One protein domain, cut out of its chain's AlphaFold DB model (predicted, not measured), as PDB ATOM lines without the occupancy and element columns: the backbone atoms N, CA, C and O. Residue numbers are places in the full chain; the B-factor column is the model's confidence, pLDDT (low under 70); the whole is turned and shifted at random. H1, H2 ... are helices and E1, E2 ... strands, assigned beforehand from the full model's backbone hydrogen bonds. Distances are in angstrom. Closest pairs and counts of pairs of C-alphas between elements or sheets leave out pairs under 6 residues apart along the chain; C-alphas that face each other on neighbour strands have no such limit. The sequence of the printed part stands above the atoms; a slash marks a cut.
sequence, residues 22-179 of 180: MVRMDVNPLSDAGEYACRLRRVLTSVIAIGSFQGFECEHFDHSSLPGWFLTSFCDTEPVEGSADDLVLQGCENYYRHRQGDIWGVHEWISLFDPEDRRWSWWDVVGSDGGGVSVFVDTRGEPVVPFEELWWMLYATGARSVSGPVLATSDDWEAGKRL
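AT A GLANCE: This is residues 22 to 179 of the 180 residues of an uncharacterized protein of Nocardiopsis alba (UniProt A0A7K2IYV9). A strongly twisted sheet of four strands has the long helix H1 and the helix H5 over one face, touching each other at a steep tilt of 46 degrees, and the small helix H6 over the other. H3 packs on H5 near edge strand E4, and beyond the helices H2, H4 and long loops cover the side away from the sheet. The 158 printed residues hold six named helices and four named strands, in the order E1 H1 H2 H3 H4 E2 E3 H5 E4 H6. The sheet, E2 E3 E1 E4, is antiparallel throughout, and the class is mixed, helices and strands. The whole is compact, with a radius of gyration of the C-alphas of 15.0 A and spans of 42 by 34 by 28 A.

HOW THE PARTS SIT: Inner strand E1, residues 22 to 29, is antiparallel to edge strand E4, residues 159 to 169, with N 24 and O 166 at 2.8 A, and to E3, residues 133 to 138, with N 25 and O 135 at 2.9 A. Edge strand E2, residues 121 to 127, forms a hairpin with E3; N 136 and O 124 are 2.8 A apart. E4 bends by 70 degrees at residue 166. H5, residues 148 to 158, has a height over the sheet of 8.1 A and lies over E1, on which 5 of its 11 C-alphas fall when dropped onto the local plane, and only just not over E3, on which 2 fall. E3, H5 and E4 form a split strand-helix-strand unit, two strands running the same way with E1 between them, and its crossover is right-handed. H1, residues 33 to 54, is over E3 at a height over the sheet of 9.7 A. H1 touches H5 with residues 36 to 43 alone, at a steep tilt of 46 degrees, opposite ways; their closest C-alphas, Leu 40 and Thr 157, are 5.9 A apart. H3, residues 86 to 99, only grazes the sheet and touches H5, closest C-alphas Gly 91 and Gly 158 at 4.6 A. H4, residues 106 to 111, only just touches H1, with 3 pairs of C-alphas within 8 A, the closest being Val 47 and Ile 110 at 6.1 A. H2, residues 68 to 71, is close to H3 but not clearly touching, Phe 70 and Val 88 being their closest C-alphas at 6.6 A. H6, residues 170 to 174, is over E3, on the opposite face from H5. Every O i to N i+4 pair is within hydrogen-bond range in H1, H3, H4 and H6, and 6 of 7 in H5; H2 is too short for one.

IN THESE COORDINATES: E1 begins at C-alpha 22, (116.410, 134.089, 174.483), and H6 ends at C-alpha 174, (115.801, 122.034, 173.235). From first to last C-alpha H1 measures 31.6 A, E4 23.5 A, E1 21.3 A and H3 19.7 A.

THE WHOLE: The C-alphas farthest apart, Glu 81 and Asp 171, are 44.7 A apart. The printed part has no cut; H1 to H2 and H2 to H3 are long links. No printed residue is under 70 in pLDDT.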
ATOM      1  N   MET A  22     114.964 133.888 174.460       94.81
ATOM      2  CA  MET A  22     116.410 134.089 174.483       94.81
ATOM      3  C   MET A  22     116.860 134.800 173.211       94.81
ATOM      4  O   MET A  22     116.117 134.908 172.232       94.81
ATOM      5  N   VAL A  23     118.113 135.245 173.208       96.38
ATOM      6  CA  VAL A  23     118.816 135.630 171.988       96.38
ATOM      7  C   VAL A  23     119.684 134.469 171.525       96.38
ATOM      8  O   VAL A  23     120.448 133.901 172.306       96.38
ATOM      9  N   ARG A  24     119.578 134.142 170.236       96.81
ATOM     10  CA  ARG A  24     120.392 133.136 169.556       96.81
ATOM     11  C   ARG A  24     121.347 133.789 168.562       96.81
ATOM     12  O   ARG A  24     120.960 134.684 167.806       96.81
ATOM     13  N   MET A  25     122.582 133.298 168.539       97.94
ATOM     14  CA  MET A  25     123.566 133.560 167.491       97.94
ATOM     15  C   MET A  25     124.005 132.234 166.881       97.94
ATOM     16  O   MET A  25     124.412 131.321 167.598       97.94
ATOM     17  N   ASP A  26     123.927 132.126 165.559       98.06
ATOM     18  CA  ASP A  26     124.290 130.910 164.838       98.06
ATOM     19  C   ASP A  26     125.699 131.055 164.266       98.06
ATOM     20  O   ASP A  26     126.001 132.004 163.534       98.06
ATOM     21  N   VAL A  27     126.564 130.108 164.612       98.56
ATOM     22  CA  VAL A  27     127.987 130.104 164.296       98.56
ATOM     23  C   VAL A  27     128.308 128.946 163.363       98.56
ATOM     24  O   VAL A  27     127.984 127.790 163.630       98.56
ATOM     25  N   ASN A  28     129.028 129.256 162.290       98.25
ATOM     26  CA  ASN A  28     129.686 128.268 161.448       98.25
ATOM     27  C   ASN A  28     131.170 128.189 161.851       98.25
ATOM     28  O   ASN A  28     131.912 129.125 161.535       98.25
ATOM     29  N   PRO A  29     131.611 127.152 162.580       98.12
ATOM     30  CA  PRO A  29     132.984 127.056 163.063       98.12
ATOM     31  C   PRO A  29     133.977 126.664 161.955       98.12
ATOM     32  O   PRO A  29     133.625 126.087 160.925       98.12
ATOM     33  N   LEU A  30     135.250 127.003 162.160       97.44
ATOM     34  CA  LEU A  30     136.368 126.519 161.344       97.44
ATOM     35  C   LEU A  30     136.762 125.073 161.708       97.44
ATOM     36  O   LEU A  30     137.252 124.350 160.843       97.44
ATOM     37  N   SER A  31     136.531 124.674 162.962       96.56
ATOM     38  CA  SER A  31     136.733 123.324 163.510       96.56
ATOM     39  C   SER A  31     135.422 122.529 163.559       96.56
ATOM     40  O   SER A  31     134.374 123.013 163.128       96.56
ATOM     41  N   ASP A  32     135.440 121.317 164.128       96.38
ATOM     42  CA  ASP A  32     134.188 120.634 164.458       96.38
ATOM     43  C   ASP A  32     133.416 121.364 165.577       96.38
ATOM     44  O   ASP A  32     133.989 122.098 166.390       96.38
ATOM     45  N   ALA A  33     132.096 121.161 165.608       96.88
ATOM     46  CA  ALA A  33     131.185 121.816 166.544       96.88
ATOM     47  C   ALA A  33     131.515 121.543 168.024       96.88
ATOM     48  O   ALA A  33     131.380 122.439 168.857       96.88
ATOM     49  N   GLY A  34     131.934 120.319 168.360       96.62
ATOM     50  CA  GLY A  34     132.281 119.937 169.728       96.62
ATOM     51  C   GLY A  34     133.583 120.594 170.175       96.62
ATOM     52  O   GLY A  34     133.628 121.190 171.251       96.62
ATOM     53  N   GLU A  35     134.612 120.563 169.326       96.62
ATOM     54  CA  GLU A  35     135.870 121.273 169.567       96.62
ATOM     55  C   GLU A  35     135.633 122.777 169.750       96.62
ATOM     56  O   GLU A  35     136.094 123.357 170.737       96.62
ATOM     57  N   TYR A  36     134.861 123.401 168.856       97.81
ATOM     58  CA  TYR A  36     134.548 124.826 168.944       97.81
ATOM     59  C   TYR A  36     133.827 125.165 170.257       97.81
ATOM     60  O   TYR A  36     134.222 126.097 170.957       97.81
ATOM     61  N   ALA A  37     132.811 124.383 170.640       97.44
ATOM     62  CA  ALA A  37     132.087 124.588 171.894       97.44
ATOM     63  C   ALA A  37     132.994 124.434 173.126       97.44
ATOM     64  O   ALA A  37     132.904 125.234 174.059       97.44
ATOM     65  N   CYS A  38     133.904 123.455 173.126       96.81
ATOM     66  CA  CYS A  38     134.897 123.280 174.186       96.81
ATOM     67  C   CYS A  38     135.843 124.484 174.294       96.81
ATOM     68  O   CYS A  38     136.088 124.981 175.397       96.81
ATOM     69  N   ARG A  39     136.351 124.982 173.161       97.12
ATOM     70  CA  ARG A  39     137.204 126.180 173.113       97.12
ATOM     71  C   ARG A  39     136.456 127.410 173.632       97.12
ATOM     72  O   ARG A  39     136.983 128.107 174.499       97.12
ATOM     73  N   LEU A  40     135.213 127.610 173.189       97.88
ATOM     74  CA  LEU A  40     134.358 128.725 173.598       97.88
ATOM     75  C   LEU A  40     134.100 128.714 175.109       97.88
ATOM     76  O   LEU A  40     134.343 129.707 175.794       97.88
ATOM     77  N   ARG A  41     133.674 127.567 175.655       97.50
ATOM     78  CA  ARG A  41     133.437 127.401 177.099       97.50
ATOM     79  C   ARG A  41     134.700 127.638 177.915       97.50
ATOM     80  O   ARG A  41     134.612 128.198 179.006       97.50
ATOM     81  N   ARG A  42     135.873 127.243 177.408       97.06
ATOM     82  CA  ARG A  42     137.155 127.464 178.089       97.06
ATOM     83  C   ARG A  42     137.489 128.952 178.200       97.06
ATOM     84  O   ARG A  42     137.896 129.388 179.276       97.06
ATOM     85  N   VAL A  43     137.298 129.721 177.129       97.75
ATOM     86  CA  VAL A  43     137.495 131.181 177.145       97.75
ATOM     87  C   VAL A  43     136.492 131.837 178.090       97.75
ATOM     88  O   VAL A  43     136.899 132.533 179.019       97.75
ATOM     89  N   LEU A  44     135.202 131.530 177.931       97.12
ATOM     90  CA  LEU A  44     134.136 132.127 178.735       97.12
ATOM     91  C   LEU A  44     134.277 131.811 180.235       97.12
ATOM     92  O   LEU A  44     134.126 132.682 181.085       97.12
ATOM     93  N   THR A  45     134.651 130.573 180.570       96.50
ATOM     94  CA  THR A  45     134.965 130.171 181.951       96.50
ATOM     95  C   THR A  45     136.086 131.021 182.542       96.50
ATOM     96  O   THR A  45     136.032 131.379 183.717       96.50
ATOM     97  N   SER A  46     137.116 131.304 181.745       96.50
ATOM     98  CA  SER A  46     138.305 132.019 182.201       96.50
ATOM     99  C   SER A  46     137.993 133.496 182.441       96.50
ATOM    100  O   SER A  46     138.304 133.998 183.514       96.50
ATOM    101  N   VAL A  47     137.300 134.169 181.513       95.75
ATOM    102  CA  VAL A  47     136.941 135.590 181.675       95.75
ATOM    103  C   VAL A  47     135.983 135.819 182.850       95.75
ATOM    104  O   VAL A  47     136.229 136.703 183.669       95.75
ATOM    105  N   ILE A  48     134.964 134.964 183.019       93.25
ATOM    106  CA  ILE A  48     134.049 135.051 184.169       93.25
ATOM    107  C   ILE A  48     134.819 134.830 185.475       93.25
ATOM    108  O   ILE A  48     134.612 135.561 186.444       93.25
ATOM    109  N   ALA A  49     135.722 133.845 185.519       93.00
ATOM    110  CA  ALA A  49     136.531 133.586 186.706       93.00
ATOM    111  C   ALA A  49     137.464 134.763 187.036       93.00
ATOM    112  O   ALA A  49     137.520 135.163 188.196       93.00
ATOM    113  N   ILE A  50     138.147 135.341 186.041       94.06
ATOM    114  CA  ILE A  50     139.031 136.504 186.219       94.06
ATOM    115  C   ILE A  50     138.276 137.645 186.900       94.06
ATOM    116  O   ILE A  50     138.666 138.055 187.994       94.06
ATOM    117  N   GLY A  51     137.167 138.098 186.309       90.44
ATOM    118  CA  GLY A  51     136.400 139.211 186.866       90.44
ATOM    119  C   GLY A  51     135.761 138.884 188.217       90.44
ATOM    120  O   GLY A  51     135.735 139.728 189.107       90.44
ATOM    121  N   SER A  52     135.349 137.630 188.442       88.62
ATOM    122  CA  SER A  52     134.808 137.198 189.741       88.62
ATOM    123  C   SER A  52     135.835 137.227 190.872       88.62
ATOM    124  O   SER A  52     135.483 137.540 192.008       88.62
ATOM    125  N   PHE A  53     137.084 136.838 190.597       90.56
ATOM    126  CA  PHE A  53     138.128 136.746 191.620       90.56
ATOM    127  C   PHE A  53     138.858 138.069 191.849       90.56
ATOM    128  O   PHE A  53     139.286 138.325 192.972       90.56
ATOM    129  N   GLN A  54     139.016 138.886 190.806       92.50
ATOM    130  CA  GLN A  54     139.783 140.137 190.867       92.50
ATOM    131  C   GLN A  54     138.893 141.383 191.001       92.50
ATOM    132  O   GLN A  54     139.371 142.414 191.468       92.50
ATOM    133  N   GLY A  55     137.605 141.273 190.657       88.81
ATOM    134  CA  GLY A  55     136.681 142.399 190.513       88.81
ATOM    135  C   GLY A  55     136.835 143.064 189.146       88.81
ATOM    136  O   GLY A  55     137.951 143.333 188.720       88.81
ATOM    137  N   PHE A  56     135.727 143.335 188.453       87.88
ATOM    138  CA  PHE A  56     135.741 143.919 187.104       87.88
ATOM    139  C   PHE A  56     136.216 145.385 187.055       87.88
ATOM    140  O   PHE A  56     136.663 145.843 186.013       87.88
ATOM    141  N   GLU A  57     136.238 146.069 188.200       86.12
ATOM    142  CA  GLU A  57     136.743 147.444 188.376       86.12
ATOM    143  C   GLU A  57     138.271 147.527 188.579       86.12
ATOM    144  O   GLU A  57     138.809 148.565 188.974       86.12
ATOM    145  N   CYS A  58     138.997 146.414 188.417       87.56
ATOM    146  CA  CYS A  58     140.446 146.404 188.607       87.56
ATOM    147  C   CYS A  58     141.143 147.210 187.505       87.56
ATOM    148  O   CYS A  58     140.767 147.108 186.348       87.56
ATOM    149  N   GLU A  59     142.217 147.938 187.824       86.12
ATOM    150  CA  GLU A  59     142.961 148.701 186.804       86.12
ATOM    151  C   GLU A  59     143.695 147.794 185.802       86.12
ATOM    152  O   GLU A  59     143.927 148.185 184.665       86.12
ATOM    153  N   HIS A  60     144.110 146.597 186.237       88.88
ATOM    154  CA  HIS A  60     144.820 145.620 185.414       88.88
ATOM    155  C   HIS A  60     144.445 144.201 185.851       88.88
ATOM    156  O   HIS A  60     144.557 143.867 187.031       88.88
ATOM    157  N   PHE A  61     144.054 143.351 184.898       91.94
ATOM    158  CA  PHE A  61     143.733 141.948 185.171       91.94
ATOM    159  C   PHE A  61     144.959 141.047 185.016       91.94
ATOM    160  O   PHE A  61     145.627 141.071 183.976       91.94
ATOM    161  N   ASP A  62     145.176 140.156 185.984       93.56
ATOM    162  CA  ASP A  62     145.927 138.926 185.742       93.56
ATOM    163  C   ASP A  62     145.083 138.002 184.854       93.56
ATOM    164  O   ASP A  62     144.127 137.359 185.299       93.56
ATOM    165  N   HIS A  63     145.441 137.960 183.575       93.38
ATOM    166  CA  HIS A  63     144.763 137.192 182.537       93.38
ATOM    167  C   HIS A  63     145.499 135.890 182.183       93.38
ATOM    168  O   HIS A  63     145.212 135.275 181.158       93.38
ATOM    169  N   SER A  64     146.412 135.421 183.043       91.50
ATOM    170  CA  SER A  64     147.186 134.185 182.834       91.50
ATOM    171  C   SER A  64     146.334 132.912 182.732       91.50
ATOM    172  O   SER A  64     146.801 131.892 182.224       91.50
ATOM    173  N   SER A  65     145.080 132.955 183.194       92.69
ATOM    174  CA  SER A  65     144.134 131.841 183.069       92.69
ATOM    175  C   SER A  65     143.463 131.755 181.693       92.69
ATOM    176  O   SER A  65     142.930 130.692 181.355       92.69
ATOM    177  N   LEU A  66     143.518 132.819 180.877       95.56
ATOM    178  CA  LEU A  66     143.047 132.756 179.496       95.56
ATOM    179  C   LEU A  66     143.907 131.775 178.686       95.56
ATOM    180  O   LEU A  66     145.119 131.671 178.896       95.56
ATOM    181  N   PRO A  67     143.314 131.037 177.730       95.25
ATOM    182  CA  PRO A  67     144.093 130.153 176.877       95.25
ATOM    183  C   PRO A  67     145.134 130.937 176.070       95.25
ATOM    184  O   PRO A  67     144.784 131.899 175.394       95.25
ATOM    185  N   GLY A  68     146.390 130.481 176.073       93.44
ATOM    186  CA  GLY A  68     147.474 131.152 175.343       93.44
ATOM    187  C   GLY A  68     147.188 131.346 173.850       93.44
ATOM    188  O   GLY A  68     147.501 132.398 173.311       93.44
ATOM    189  N   TRP A  69     146.509 130.388 173.205       94.31
ATOM    190  CA  TRP A  69     146.063 130.538 171.814       94.31
ATOM    191  C   TRP A  69     145.078 131.697 171.638       94.31
ATOM    192  O   TRP A  69     145.148 132.415 170.651       94.31
ATOM    193  N   PHE A  70     144.185 131.922 172.603       95.69
ATOM    194  CA  PHE A  70     143.191 132.992 172.539       95.69
ATOM    195  C   PHE A  70     143.831 134.352 172.787       95.69
ATOM    196  O   PHE A  70     143.447 135.327 172.148       95.69
ATOM    197  N   LEU A  71     144.839 134.410 173.668       94.75
ATOM    198  CA  LEU A  71     145.579 135.643 173.930       94.75
ATOM    199  C   LEU A  71     146.167 136.224 172.643       94.75
ATOM    200  O   LEU A  71     146.080 137.423 172.455       94.75
ATOM    201  N   THR A  72     146.602 135.391 171.691       93.00
ATOM    202  CA  THR A  72     147.117 135.870 170.391       93.00
ATOM    203  C   THR A  72     146.131 136.705 169.559       93.00
ATOM    204  O   THR A  72     146.538 137.295 168.561       93.00
ATOM    205  N   SER A  73     144.849 136.768 169.943       93.69
ATOM    206  CA  SER A  73     143.854 137.626 169.294       93.69
ATOM    207  C   SER A  73     143.965 139.112 169.669       93.69
ATOM    208  O   SER A  73     143.502 139.948 168.893       93.69
ATOM    209  N   PHE A  74     144.564 139.458 170.813       94.62
ATOM    210  CA  PHE A  74     144.583 140.829 171.338       94.62
ATOM    211  C   PHE A  74     145.802 141.633 170.863       94.62
ATOM    212  O   PHE A  74     146.871 141.080 170.600       94.62
ATOM    213  N   CYS A  75     145.660 142.960 170.754       91.44
ATOM    214  CA  CYS A  75     146.730 143.829 170.244       91.44
ATOM    215  C   CYS A  75     147.858 144.090 171.249       91.44
ATOM    216  O   CYS A  75     148.953 144.482 170.850       91.44
ATOM    217  N   ASP A  76     147.577 143.942 172.541       91.69
ATOM    218  CA  ASP A  76     148.452 144.311 173.657       91.69
ATOM    219  C   ASP A  76     149.106 143.100 174.339       91.69
ATOM    220  O   ASP A  76     149.753 143.236 175.378       91.69
ATOM    221  N   THR A  77     148.977 141.916 173.740       88.31
ATOM    222  CA  THR A  77     149.565 140.676 174.246       88.31
ATOM    223  C   THR A  77     150.655 140.164 173.315       88.31
ATOM    224  O   THR A  77     150.444 140.009 172.113       88.31
ATOM    225  N   GLU A  78     151.809 139.828 173.883       81.25
ATOM    226  CA  GLU A  78     152.884 139.171 173.142       81.25
ATOM    227  C   GLU A  78     152.547 137.685 172.918       81.25
ATOM    228  O   GLU A  78     152.206 136.982 173.879       81.25
ATOM    229  N   PRO A  79     152.659 137.162 171.682       73.12
ATOM    230  CA  PRO A  79     152.453 135.746 171.425       73.12
ATOM    231  C   PRO A  79     153.468 134.909 172.205       73.12
ATOM    232  O   PRO A  79     154.680 135.092 172.084       73.12
ATOM    233  N   VAL A  80     152.992 133.922 172.961       77.62
ATOM    234  CA  VAL A  80     153.879 132.907 173.543       77.62
ATOM    235  C   VAL A  80     154.394 132.018 172.405       77.62
ATOM    236  O   VAL A  80     153.615 131.631 171.530       77.62
ATOM    237  N   GLU A  81     155.683 131.673 172.377       73.56
ATOM    238  CA  GLU A  81     156.222 130.787 171.333       73.56
ATOM    239  C   GLU A  81     155.398 129.492 171.219       73.56
ATOM    240  O   GLU A  81     155.130 128.811 172.208       73.56
ATOM    241  N   GLY A  82     154.962 129.164 169.997       71.25
ATOM    242  CA  GLY A  82     154.124 127.989 169.729       71.25
ATOM    243  C   GLY A  82     152.645 128.127 170.116       71.25
ATOM    244  O   GLY A  82     151.918 127.143 170.022       71.25
ATOM    245  N   SER A  83     152.184 129.315 170.530       74.56
ATOM    246  CA  SER A  83     150.763 129.585 170.824       74.56
ATOM    247  C   SER A  83     149.944 130.054 169.619       74.56
ATOM    248  O   SER A  83     148.723 130.139 169.722       74.56
ATOM    249  N   ALA A  84     150.598 130.340 168.487       73.81
ATOM    250  CA  ALA A  84     149.920 130.738 167.259       73.81
ATOM    251  C   ALA A  84     148.991 129.616 166.778       73.81
ATOM    252  O   ALA A  84     149.432 128.498 166.507       73.81
ATOM    253  N   ASP A  85     147.703 129.936 166.690       89.94
ATOM    254  CA  ASP A  85     146.645 129.020 166.287       89.94
ATOM    255  C   ASP A  85     145.933 129.600 165.058       89.94
ATOM    256  O   ASP A  85     145.319 130.670 165.119       89.94
ATOM    257  N   ASP A  86     146.017 128.887 163.933       93.25
ATOM    258  CA  ASP A  86     145.440 129.311 162.654       93.25
ATOM    259  C   ASP A  86     143.928 129.563 162.746       93.25
ATOM    260  O   ASP A  86     143.401 130.388 161.995       93.25
ATOM    261  N   LEU A  87     143.220 128.880 163.656       96.25
ATOM    262  CA  LEU A  87     141.788 129.087 163.871       96.25
ATOM    263  C   LEU A  87     141.509 130.480 164.438       96.25
ATOM    264  O   LEU A  87     140.552 131.129 164.018       96.25
ATOM    265  N   VAL A  88     142.351 130.948 165.360       95.19
ATOM    266  CA  VAL A  88     142.220 132.265 166.001       95.19
ATOM    267  C   VAL A  88     142.502 133.356 164.984       95.19
ATOM    268  O   VAL A  88     141.681 134.249 164.801       95.19
ATOM    269  N   LEU A  89     143.615 133.236 164.254       93.00
ATOM    270  CA  LEU A  89     144.017 134.214 163.244       93.00
ATOM    271  C   LEU A  89     142.955 134.366 162.149       93.00
ATOM    272  O   LEU A  89     142.538 135.482 161.834       93.00
ATOM    273  N   GLN A  90     142.463 133.248 161.604       96.25
ATOM    274  CA  GLN A  90     141.382 133.268 160.615       96.25
ATOM    275  C   GLN A  90     140.075 133.803 161.207       96.25
ATOM    276  O   GLN A  90     139.353 134.542 160.539       96.25
ATOM    277  N   GLY A  91     139.764 133.444 162.453       96.62
ATOM    278  CA  GLY A  91     138.604 133.930 163.186       96.62
ATOM    279  C   GLY A  91     138.591 135.452 163.328       96.62
ATOM    280  O   GLY A  91     137.632 136.100 162.906       96.62
ATOM    281  N   CYS A  92     139.682 136.030 163.832       94.75
ATOM    282  CA  CYS A  92     139.877 137.476 163.929       94.75
ATOM    283  C   CYS A  92     139.769 138.151 162.555       94.75
ATOM    284  O   CYS A  92     139.069 139.148 162.408       94.75
ATOM    285  N   GLU A  93     140.377 137.579 161.512       94.81
ATOM    286  CA  GLU A  93     140.251 138.111 160.151       94.81
ATOM    287  C   GLU A  93     138.789 138.136 159.664       94.81
ATOM    288  O   GLU A  93     138.340 139.105 159.046       94.81
ATOM    289  N   ASN A  94     138.012 137.095 159.974       96.50
ATOM    290  CA  ASN A  94     136.592 137.038 159.636       96.50
ATOM    291  C   ASN A  94     135.756 138.039 160.444       96.50
ATOM    292  O   ASN A  94     134.818 138.614 159.883       96.50
ATOM    293  N   TYR A  95     136.108 138.295 161.710       95.62
ATOM    294  CA  TYR A  95     135.508 139.373 162.498       95.62
ATOM    295  C   TYR A  95     135.705 140.718 161.804       95.62
ATOM    296  O   TYR A  95     134.723 141.410 161.549       95.62
ATOM    297  N   TYR A  96     136.934 141.055 161.398       92.62
ATOM    298  CA  TYR A  96     137.223 142.326 160.722       92.62
ATOM    299  C   TYR A  96     136.449 142.489 159.423       92.62
ATOM    300  O   TYR A  96     135.838 143.531 159.185       92.62
ATOM    301  N   ARG A  97     136.422 141.443 158.591       93.50
ATOM    302  CA  ARG A  97     135.674 141.470 157.328       93.50
ATOM    303  C   ARG A  97     134.177 141.687 157.542       93.50
ATOM    304  O   ARG A  97     133.550 142.361 156.730       93.50
ATOM    305  N   HIS A  98     133.603 141.096 158.591       94.19
ATOM    306  CA  HIS A  98     132.164 141.149 158.836       94.19
ATOM    307  C   HIS A  98     131.735 142.399 159.614       94.19
ATOM    308  O   HIS A  98     130.772 143.059 159.234       94.19
ATOM    309  N   ARG A  99     132.424 142.708 160.712       91.88
ATOM    310  CA  ARG A  99     132.020 143.729 161.685       91.88
ATOM    311  C   ARG A  99     132.704 145.073 161.467       91.88
ATOM    312  O   ARG A  99     132.201 146.063 161.979       91.88
ATOM    313  N   GLN A 100     133.811 145.115 160.715       87.12
ATOM    314  CA  GLN A 100     134.667 146.305 160.584       87.12
ATOM    315  C   GLN A 100     135.109 146.875 161.948       87.12
ATOM    316  O   GLN A 100     135.305 148.079 162.071       87.12
ATOM    317  N   GLY A 101     135.207 146.017 162.971       76.06
ATOM    318  CA  GLY A 101     135.639 146.403 164.316       76.06
ATOM    319  C   GLY A 101     137.158 146.519 164.428       76.06
ATOM    320  O   GLY A 101     137.881 146.130 163.513       76.06
ATOM    321  N   ASP A 102     137.634 147.024 165.559       81.00
ATOM    322  CA  ASP A 102     139.062 147.142 165.860       81.00
ATOM    323  C   ASP A 102     139.596 145.909 166.611       81.00
ATOM    324  O   ASP A 102     138.829 145.066 167.089       81.00
ATOM    325  N   ILE A 103     140.928 145.779 166.672       82.38
ATOM    326  CA  ILE A 103     141.579 144.785 167.535       82.38
ATOM    327  C   ILE A 103     141.404 145.245 168.984       82.38
ATOM    328  O   ILE A 103     141.710 146.389 169.311       82.38
ATOM    329  N   TRP A 104     140.952 144.339 169.845       92.00
ATOM    330  CA  TRP A 104     140.724 144.624 171.257       92.00
ATOM    331  C   TRP A 104     142.023 144.578 172.065       92.00
ATOM    332  O   TRP A 104     142.903 143.752 171.795       92.00
ATOM    333  N   GLY A 105     142.105 145.411 173.104       94.62
ATOM    334  CA  GLY A 105     143.010 145.171 174.225       94.62
ATOM    335  C   GLY A 105     142.413 144.136 175.180       94.62
ATOM    336  O   GLY A 105     141.201 144.126 175.414       94.62
ATOM    337  N   VAL A 106     143.242 143.261 175.754       95.38
ATOM    338  CA  VAL A 106     142.759 142.176 176.627       95.38
ATOM    339  C   VAL A 106     142.038 142.716 177.863       95.38
ATOM    340  O   VAL A 106     141.015 142.168 178.274       95.38
ATOM    341  N   HIS A 107     142.533 143.814 178.442       94.06
ATOM    342  CA  HIS A 107     141.931 144.418 179.630       94.06
ATOM    343  C   HIS A 107     140.545 145.012 179.338       94.06
ATOM    344  O   HIS A 107     139.583 144.695 180.039       94.06
ATOM    345  N   GLU A 108     140.437 145.807 178.269       93.69
ATOM    346  CA  GLU A 108     139.175 146.396 177.807       93.69
ATOM    347  C   GLU A 108     138.131 145.304 177.560       93.69
ATOM    348  O   GLU A 108     137.021 145.367 178.089       93.69
ATOM    349  N   TRP A 109     138.508 144.252 176.834       95.44
ATOM    350  CA  TRP A 109     137.598 143.158 176.522       95.44
ATOM    351  C   TRP A 109     137.106 142.412 177.772       95.44
ATOM    352  O   TRP A 109     135.914 142.130 177.864       95.44
ATOM    353  N   ILE A 110     137.977 142.124 178.753       95.69
ATOM    354  CA  ILE A 110     137.565 141.461 180.009       95.69
ATOM    355  C   ILE A 110     136.572 142.333 180.786       95.69
ATOM    356  O   ILE A 110     135.606 141.800 181.333       95.69
ATOM    357  N   SER A 111     136.789 143.652 180.829       93.44
ATOM    358  CA  SER A 111     135.943 144.572 181.602       93.44
ATOM    359  C   SER A 111     134.475 144.543 181.149       93.44
ATOM    360  O   SER A 111     133.568 144.590 181.973       93.44
ATOM    361  N   LEU A 112     134.226 144.319 179.852       93.88
ATOM    362  CA  LEU A 112     132.878 144.223 179.280       93.88
ATOM    363  C   LEU A 112     132.099 142.962 179.688       93.88
ATOM    364  O   LEU A 112     130.905 142.856 179.398       93.88
ATOM    365  N   PHE A 113     132.737 142.000 180.362       94.50
ATOM    366  CA  PHE A 113     132.051 140.819 180.896       94.50
ATOM    367  C   PHE A 113     131.451 141.039 182.289       94.50
ATOM    368  O   PHE A 113     130.864 140.091 182.833       94.50
ATOM    369  N   ASP A 114     131.540 142.252 182.849       92.88
ATOM    370  CA  ASP A 114     130.925 142.566 184.137       92.88
ATOM    371  C   ASP A 114     129.410 142.269 184.101       92.88
ATOM    372  O   ASP A 114     128.680 142.875 183.312       92.88
ATOM    373  N   PRO A 115     128.901 141.322 184.915       90.19
ATOM    374  CA  PRO A 115     127.476 141.000 184.995       90.19
ATOM    375  C   PRO A 115     126.584 142.157 185.471       90.19
ATOM    376  O   PRO A 115     125.368 142.080 185.265       90.19
ATOM    377  N   GLU A 116     127.136 143.177 186.135       88.00
ATOM    378  CA  GLU A 116     126.387 144.366 186.554       88.00
ATOM    379  C   GLU A 116     126.106 145.302 185.368       88.00
ATOM    380  O   GLU A 116     125.002 145.852 185.272       88.00
ATOM    381  N   ASP A 117     127.037 145.387 184.415       87.62
ATOM    382  CA  ASP A 117     126.919 146.253 183.240       87.62
ATOM    383  C   ASP A 117     126.331 145.543 182.019       87.62
ATOM    384  O   ASP A 117     125.505 146.116 181.288       87.62
ATOM    385  N   ARG A 118     126.705 144.279 181.781       90.19
ATOM    386  CA  ARG A 118     126.238 143.564 180.592       90.19
ATOM    387  C   ARG A 118     124.772 143.156 180.717       90.19
ATOM    388  O   ARG A 118     124.270 142.671 181.735       90.19
ATOM    389  N   ARG A 119     124.052 143.323 179.610       90.62
ATOM    390  CA  ARG A 119     122.594 143.121 179.529       90.62
ATOM    391  C   ARG A 119     122.193 141.709 179.113       90.62
ATOM    392  O   ARG A 119     121.030 141.466 178.814       90.62
ATOM    393  N   TRP A 120     123.129 140.767 179.144       94.19
ATOM    394  CA  TRP A 120     122.889 139.364 178.835       94.19
ATOM    395  C   TRP A 120     123.615 138.441 179.814       94.19
ATOM    396  O   TRP A 120     124.628 138.808 180.402       94.19
ATOM    397  N   SER A 121     123.109 137.226 179.976       94.12
ATOM    398  CA  SER A 121     123.775 136.140 180.693       94.12
ATOM    399  C   SER A 121     123.874 134.925 179.789       94.12
ATOM    400  O   SER A 121     122.981 134.667 178.982       94.12
ATOM    401  N   TRP A 122     124.965 134.177 179.893       95.31
ATOM    402  CA  TRP A 122     125.131 132.955 179.120       95.31
ATOM    403  C   TRP A 122     123.991 131.973 179.418       95.31
ATOM    404  O   TRP A 122     123.595 131.809 180.576       95.31
ATOM    405  N   TRP A 123     123.463 131.307 178.387       95.38
ATOM    406  CA  TRP A 123     122.543 130.184 178.558       95.38
ATOM    407  C   TRP A 123     123.206 128.860 178.176       95.38
ATOM    408  O   TRP A 123     123.461 128.030 179.046       95.38
ATOM    409  N   ASP A 124     123.520 128.649 176.899       96.38
ATOM    410  CA  ASP A 124     124.147 127.406 176.438       96.38
ATOM    411  C   ASP A 124     124.759 127.552 175.038       96.38
ATOM    412  O   ASP A 124     124.485 128.504 174.308       96.38
ATOM    413  N   VAL A 125     125.539 126.547 174.640       97.44
ATOM    414  CA  VAL A 125     125.937 126.297 173.254       97.44
ATOM    415  C   VAL A 125     125.547 124.876 172.858       97.44
ATOM    416  O   VAL A 125     125.917 123.895 173.508       97.44
ATOM    417  N   VAL A 126     124.800 124.763 171.764       97.06
ATOM    418  CA  VAL A 126     124.301 123.492 171.224       97.06
ATOM    419  C   VAL A 126     124.705 123.353 169.763       97.06
ATOM    420  O   VAL A 126     124.918 124.338 169.067       97.06
ATOM    421  N   GLY A 127     124.835 122.123 169.282       96.94
ATOM    422  CA  GLY A 127     125.087 121.845 167.877       96.94
ATOM    423  C   GLY A 127     123.836 122.118 167.054       96.94
ATOM    424  O   GLY A 127     122.740 121.715 167.451       96.94
ATOM    425  N   SER A 128     124.021 122.762 165.909       93.00
ATOM    426  CA  SER A 128     122.989 122.927 164.893       93.00
ATOM    427  C   SER A 128     123.167 121.885 163.789       93.00
ATOM    428  O   SER A 128     124.224 121.256 163.643       93.00
ATOM    429  N   ASP A 129     122.145 121.729 162.954       85.00
ATOM    430  CA  ASP A 129     122.280 120.951 161.728       85.00
ATOM    431  C   ASP A 129     123.386 121.532 160.828       85.00
ATOM    432  O   ASP A 129     123.713 122.720 160.880       85.00
ATOM    433  N   GLY A 130     124.004 120.673 160.014       85.69
ATOM    434  CA  GLY A 130     125.067 121.085 159.090       85.69
ATOM    435  C   GLY A 130     126.439 121.330 159.729       85.69
ATOM    436  O   GLY A 130     127.335 121.807 159.041       85.69
ATOM    437  N   GLY A 131     126.627 120.979 161.007       91.44
ATOM    438  CA  GLY A 131     127.924 121.075 161.694       91.44
ATOM    439  C   GLY A 131     128.220 122.439 162.323       91.44
ATOM    440  O   GLY A 131     129.339 122.655 162.783       91.44
ATOM    441  N   GLY A 132     127.234 123.339 162.359       96.56
ATOM    442  CA  GLY A 132     127.314 124.603 163.087       96.56
ATOM    443  C   GLY A 132     127.039 124.458 164.585       96.56
ATOM    444  O   GLY A 132     126.766 123.366 165.097       96.56
ATOM    445  N   VAL A 133     127.087 125.587 165.289       98.12
ATOM    446  CA  VAL A 133     126.619 125.699 166.673       98.12
ATOM    447  C   VAL A 133     125.694 126.897 166.837       98.12
ATOM    448  O   VAL A 133     125.893 127.933 166.210       98.12
ATOM    449  N   SER A 134     124.716 126.774 167.722       98.19
ATOM    450  CA  SER A 134     123.847 127.864 168.147       98.19
ATOM    451  C   SER A 134     124.199 128.243 169.581       98.19
ATOM    452  O   SER A 134     124.209 127.398 170.481       98.19
ATOM    453  N   VAL A 135     124.511 129.518 169.783       97.94
ATOM    454  CA  VAL A 135     124.812 130.121 171.081       97.94
ATOM    455  C   VAL A 135     123.573 130.840 171.581       97.94
ATOM    456  O   VAL A 135     123.009 131.661 170.862       97.94
ATOM    457  N   PHE A 136     123.171 130.538 172.810       97.06
ATOM    458  CA  PHE A 136     122.007 131.116 173.466       97.06
ATOM    459  C   PHE A 136     122.439 131.967 174.655       97.06
ATOM    460  O   PHE A 136     123.246 131.537 175.485       97.06
ATOM    461  N   VAL A 137     121.857 133.158 174.753       96.19
ATOM    462  CA  VAL A 137     122.023 134.070 175.886       96.19
ATOM    463  C   VAL A 137     120.663 134.595 176.337       96.19
ATOM    464  O   VAL A 137     119.770 134.843 175.525       96.19
ATOM    465  N   ASP A 138     120.505 134.760 177.642       94.75
ATOM    466  CA  ASP A 138     119.323 135.356 178.253       94.75
ATOM    467  C   ASP A 138     119.529 136.866 178.394       94.75
ATOM    468  O   ASP A 138     120.442 137.305 179.090       94.75
ATOM    469  N   THR A 139     118.689 137.670 177.746       93.38
ATOM    470  CA  THR A 139     118.730 139.139 177.852       93.38
ATOM    471  C   THR A 139     117.807 139.689 178.930       93.38
ATOM    472  O   THR A 139     117.709 140.903 179.089       93.38
ATOM    473  N   ARG A 140     117.086 138.829 179.661       89.75
ATOM    474  CA  ARG A 140     116.106 139.219 180.686       89.75
ATOM    475  C   ARG A 140     115.030 140.181 180.151       89.75
ATOM    476  O   ARG A 140     114.467 140.973 180.902       89.75
ATOM    477  N   GLY A 141     114.744 140.108 178.847       83.69
ATOM    478  CA  GLY A 141     113.765 140.955 178.160       83.69
ATOM    479  C   GLY A 141     114.277 142.332 177.718       83.69
ATOM    480  O   GLY A 141     113.469 143.155 177.289       83.69
ATOM    481  N   GLU A 142     115.585 142.599 177.797       85.00
ATOM    482  CA  GLU A 142     116.167 143.869 177.350       85.00
ATOM    483  C   GLU A 142     116.038 144.037 175.817       85.00
ATOM    484  O   GLU A 142     116.390 143.122 175.064       85.00
ATOM    485  N   PRO A 143     115.540 145.191 175.324       74.88
ATOM    486  CA  PRO A 143     115.212 145.382 173.907       74.88
ATOM    487  C   PRO A 143     116.431 145.686 173.028       74.88
ATOM    488  O   PRO A 143     116.395 145.439 171.823       74.88
ATOM    489  N   VAL A 144     117.490 146.255 173.607       81.44
ATOM    490  CA  VAL A 144     118.738 146.593 172.918       81.44
ATOM    491  C   VAL A 144     119.887 146.148 173.803       81.44
ATOM    492  O   VAL A 144     120.053 146.653 174.910       81.44
ATOM    493  N   VAL A 145     120.670 145.197 173.306       86.81
ATOM    494  CA  VAL A 145     121.779 144.602 174.045       86.81
ATOM    495  C   VAL A 145     123.042 144.692 173.190       86.81
ATOM    496  O   VAL A 145     123.030 144.199 172.057       86.81
ATOM    497  N   PRO A 146     124.115 145.339 173.680       89.81
ATOM    498  CA  PRO A 146     125.422 145.237 173.050       89.81
ATOM    499  C   PRO A 146     125.962 143.817 173.245       89.81
ATOM    500  O   PRO A 146     125.757 143.203 174.291       89.81
ATOM    501  N   PHE A 147     126.618 143.300 172.212       93.19
ATOM    502  CA  PHE A 147     127.192 141.956 172.208       93.19
ATOM    503  C   PHE A 147     128.617 141.954 171.648       93.19
ATOM    504  O   PHE A 147     129.093 140.897 171.248       93.19
ATOM    505  N   GLU A 148     129.272 143.105 171.480       93.50
ATOM    506  CA  GLU A 148     130.534 143.172 170.725       93.50
ATOM    507  C   GLU A 148     131.631 142.304 171.343       93.50
ATOM    508  O   GLU A 148     132.336 141.597 170.627       93.50
ATOM    509  N   GLU A 149     131.707 142.277 172.670       94.56
ATOM    510  CA  GLU A 149     132.598 141.421 173.442       94.56
ATOM    511  C   GLU A 149     132.329 139.928 173.189       94.56
ATOM    512  O   GLU A 149     133.266 139.130 173.058       94.56
ATOM    513  N   LEU A 150     131.054 139.556 173.032       96.00
ATOM    514  CA  LEU A 150     130.638 138.207 172.668       96.00
ATOM    515  C   LEU A 150     130.936 137.914 171.191       96.00
ATOM    516  O   LEU A 150     131.483 136.859 170.889       96.00
ATOM    517  N   TRP A 151     130.655 138.838 170.267       96.06
ATOM    518  CA  TRP A 151     130.972 138.700 168.841       96.06
ATOM    519  C   TRP A 151     132.464 138.483 168.617       96.06
ATOM    520  O   TRP A 151     132.841 137.556 167.896       96.06
ATOM    521  N   TRP A 152     133.304 139.295 169.260       96.81
ATOM    522  CA  TRP A 152     134.748 139.113 169.255       96.81
ATOM    523  C   TRP A 152     135.121 137.709 169.729       96.81
ATOM    524  O   TRP A 152     135.801 136.982 169.008       96.81
ATOM    525  N   MET A 153     134.608 137.287 170.891       97.56
ATOM    526  CA  MET A 153     134.891 135.967 171.455       97.56
ATOM    527  C   MET A 153     134.500 134.828 170.509       97.56
ATOM    528  O   MET A 153     135.278 133.890 170.337       97.56
ATOM    529  N   LEU A 154     133.320 134.895 169.881       98.12
ATOM    530  CA  LEU A 154     132.863 133.876 168.932       98.12
ATOM    531  C   LEU A 154     133.830 133.765 167.748       98.12
ATOM    532  O   LEU A 154     134.286 132.678 167.396       98.12
ATOM    533  N   TYR A 155     134.217 134.896 167.166       97.94
ATOM    534  CA  TYR A 155     135.160 134.894 166.060       97.94
ATOM    535  C   TYR A 155     136.559 134.441 166.465       97.94
ATOM    536  O   TYR A 155     137.058 133.489 165.871       97.94
ATOM    537  N   ALA A 156     137.153 135.035 167.498       96.88
ATOM    538  CA  ALA A 156     138.493 134.700 167.979       96.88
ATOM    539  C   ALA A 156     138.605 133.257 168.516       96.88
ATOM    540  O   ALA A 156     139.692 132.688 168.562       96.88
ATOM    541  N   THR A 157     137.487 132.609 168.859       97.62
ATOM    542  CA  THR A 157     137.459 131.168 169.177       97.62
ATOM    543  C   THR A 157     137.650 130.278 167.939       97.62
ATOM    544  O   THR A 157     138.080 129.127 168.071       97.62
ATOM    545  N   GLY A 158     137.376 130.808 166.744       97.62
ATOM    546  CA  GLY A 158     137.532 130.125 165.461       97.62
ATOM    547  C   GLY A 158     136.257 130.082 164.619       97.62
ATOM    548  O   GLY A 158     135.991 129.066 163.975       97.62
ATOM    549  N   ALA A 159     135.432 131.135 164.625       98.06
ATOM    550  CA  ALA A 159     134.263 131.186 163.748       98.06
ATOM    551  C   ALA A 159     134.641 131.585 162.313       98.06
ATOM    552  O   ALA A 159     135.383 132.538 162.064       98.06
ATOM    553  N   ARG A 160     134.052 130.887 161.340       97.88
ATOM    554  CA  ARG A 160     134.056 131.295 159.930       97.88
ATOM    555  C   ARG A 160     133.066 132.430 159.694       97.88
ATOM    556  O   ARG A 160     133.366 133.402 159.010       97.88
ATOM    557  N   SER A 161     131.872 132.289 160.256       97.69
ATOM    558  CA  SER A 161     130.808 133.285 160.188       97.69
ATOM    559  C   SER A 161     129.903 133.158 161.398       97.69
ATOM    560  O   SER A 161     129.665 132.051 161.879       97.69
ATOM    561  N   VAL A 162     129.350 134.283 161.830       97.88
ATOM    562  CA  VAL A 162     128.339 134.351 162.882       97.88
ATOM    563  C   VAL A 162     127.151 135.145 162.342       97.88
ATOM    564  O   VAL A 162     127.335 136.148 161.651       97.88
ATOM    565  N   SER A 163     125.938 134.678 162.618       96.12
ATOM    566  CA  SER A 163     124.681 135.305 162.199       96.12
ATOM    567  C   SER A 163     123.731 135.490 163.383       96.12
ATOM    568  O   SER A 163     123.844 134.795 164.392       96.12
ATOM    569  N   GLY A 164     122.817 136.457 163.268       93.44
ATOM    570  CA  GLY A 164     122.010 136.969 164.377       93.44
ATOM    571  C   GLY A 164     122.452 138.378 164.799       93.44
ATOM    572  O   GLY A 164     123.085 139.068 163.996       93.44
ATOM    573  N   PRO A 165     122.131 138.824 166.029       94.12
ATOM    574  CA  PRO A 165     121.280 138.147 167.014       94.12
ATOM    575  C   PRO A 165     119.824 138.022 166.537       94.12
ATOM    576  O   PRO A 165     119.295 138.934 165.902       94.12
ATOM    577  N   VAL A 166     119.164 136.906 166.855       94.75
ATOM    578  CA  VAL A 166     117.717 136.714 166.638       94.75
ATOM    579  C   VAL A 166     117.038 136.246 167.921       94.75
ATOM    580  O   VAL A 166     117.676 135.619 168.763       94.75
ATOM    581  N   LEU A 167     115.746 136.539 168.074       94.88
ATOM    582  CA  LEU A 167     114.950 135.964 169.158       94.88
ATOM    583  C   LEU A 167     114.724 134.472 168.900       94.88
ATOM    584  O   LEU A 167     114.415 134.080 167.774       94.88
ATOM    585  N   ALA A 168     114.853 133.669 169.949       95.19
ATOM    586  CA  ALA A 168     114.618 132.231 169.938       95.19
ATOM    587  C   ALA A 168     113.851 131.802 171.194       95.19
ATOM    588  O   ALA A 168     113.877 132.495 172.215       95.19
ATOM    589  N   THR A 169     113.165 130.667 171.116       95.12
ATOM    590  CA  THR A 169     112.402 130.096 172.232       95.12
ATOM    591  C   THR A 169     113.193 129.016 172.971       95.12
ATOM    592  O   THR A 169     114.252 128.566 172.522       95.12
ATOM    593  N   SER A 170     112.661 128.559 174.108       94.56
ATOM    594  CA  SER A 170     113.140 127.344 174.777       94.56
ATOM    595  C   SER A 170     113.116 126.129 173.845       94.56
ATOM    596  O   SER A 170     114.066 125.352 173.850       94.56
ATOM    597  N   ASP A 171     112.090 126.002 172.999       95.06
ATOM    598  CA  ASP A 171     111.937 124.877 172.068       95.06
ATOM    599  C   ASP A 171     113.060 124.860 171.016       95.06
ATOM    600  O   ASP A 171     113.597 123.798 170.697       95.06
ATOM    601  N   ASP A 172     113.470 126.036 170.520       95.06
ATOM    602  CA  ASP A 172     114.607 126.162 169.597       95.06
ATOM    603  C   ASP A 172     115.914 125.675 170.242       95.06
ATOM    604  O   ASP A 172     116.755 125.059 169.583       95.06
ATOM    605  N   TRP A 173     116.101 125.952 171.535       94.94
ATOM    606  CA  TRP A 173     117.257 125.485 172.300       94.94
ATOM    607  C   TRP A 173     117.188 123.980 172.593       94.94
ATOM    608  O   TRP A 173     118.198 123.283 172.468       94.94
ATOM    609  N   GLU A 174     116.014 123.458 172.953       93.88
ATOM    610  CA  GLU A 174     115.801 122.034 173.235       93.88
ATOM    611  C   GLU A 174     115.981 121.147 172.000       93.88
ATOM    612  O   GLU A 174     116.435 120.007 172.127       93.88
ATOM    613  N   ALA A 175     115.691 121.675 170.808       93.69
ATOM    614  CA  ALA A 175     115.938 120.994 169.541       93.69
ATOM    615  C   ALA A 175     117.438 120.822 169.223       93.69
ATOM    616  O   ALA A 175     117.806 119.953 168.429       93.69
ATOM    617  N   GLY A 176     118.312 121.629 169.830       92.62
ATOM    618  CA  GLY A 176     119.750 121.606 169.585       92.62
ATOM    619  C   GLY A 176     120.452 120.355 170.126       92.62
ATOM    620  O   GLY A 176     120.143 119.824 171.196       92.62
ATOM    621  N   LYS A 177     121.482 119.889 169.413       92.56
ATOM    622  CA  LYS A 177     122.280 118.736 169.852       92.56
ATOM    623  C   LYS A 177     123.189 119.130 171.015       92.56
ATOM    624  O   LYS A 177     124.030 120.011 170.877       92.56
ATOM    625  N   ARG A 178     123.122 118.416 172.143       92.69
ATOM    626  CA  ARG A 178     124.052 118.644 173.264       92.69
ATOM    627  C   ARG A 178     125.493 118.337 172.852       92.69
ATOM    628  O   ARG A 178     125.803 117.219 172.434       92.69
ATOM    629  N   LEU A 179     126.359 119.335 172.994       86.44
ATOM    630  CA  LEU A 179     127.801 119.229 172.789       86.44
ATOM    631  C   LEU A 179     128.426 119.012 174.169       86.44
ATOM    632  O   LEU A 179     128.358 119.911 175.010       86.44
TER     633      LEU A 179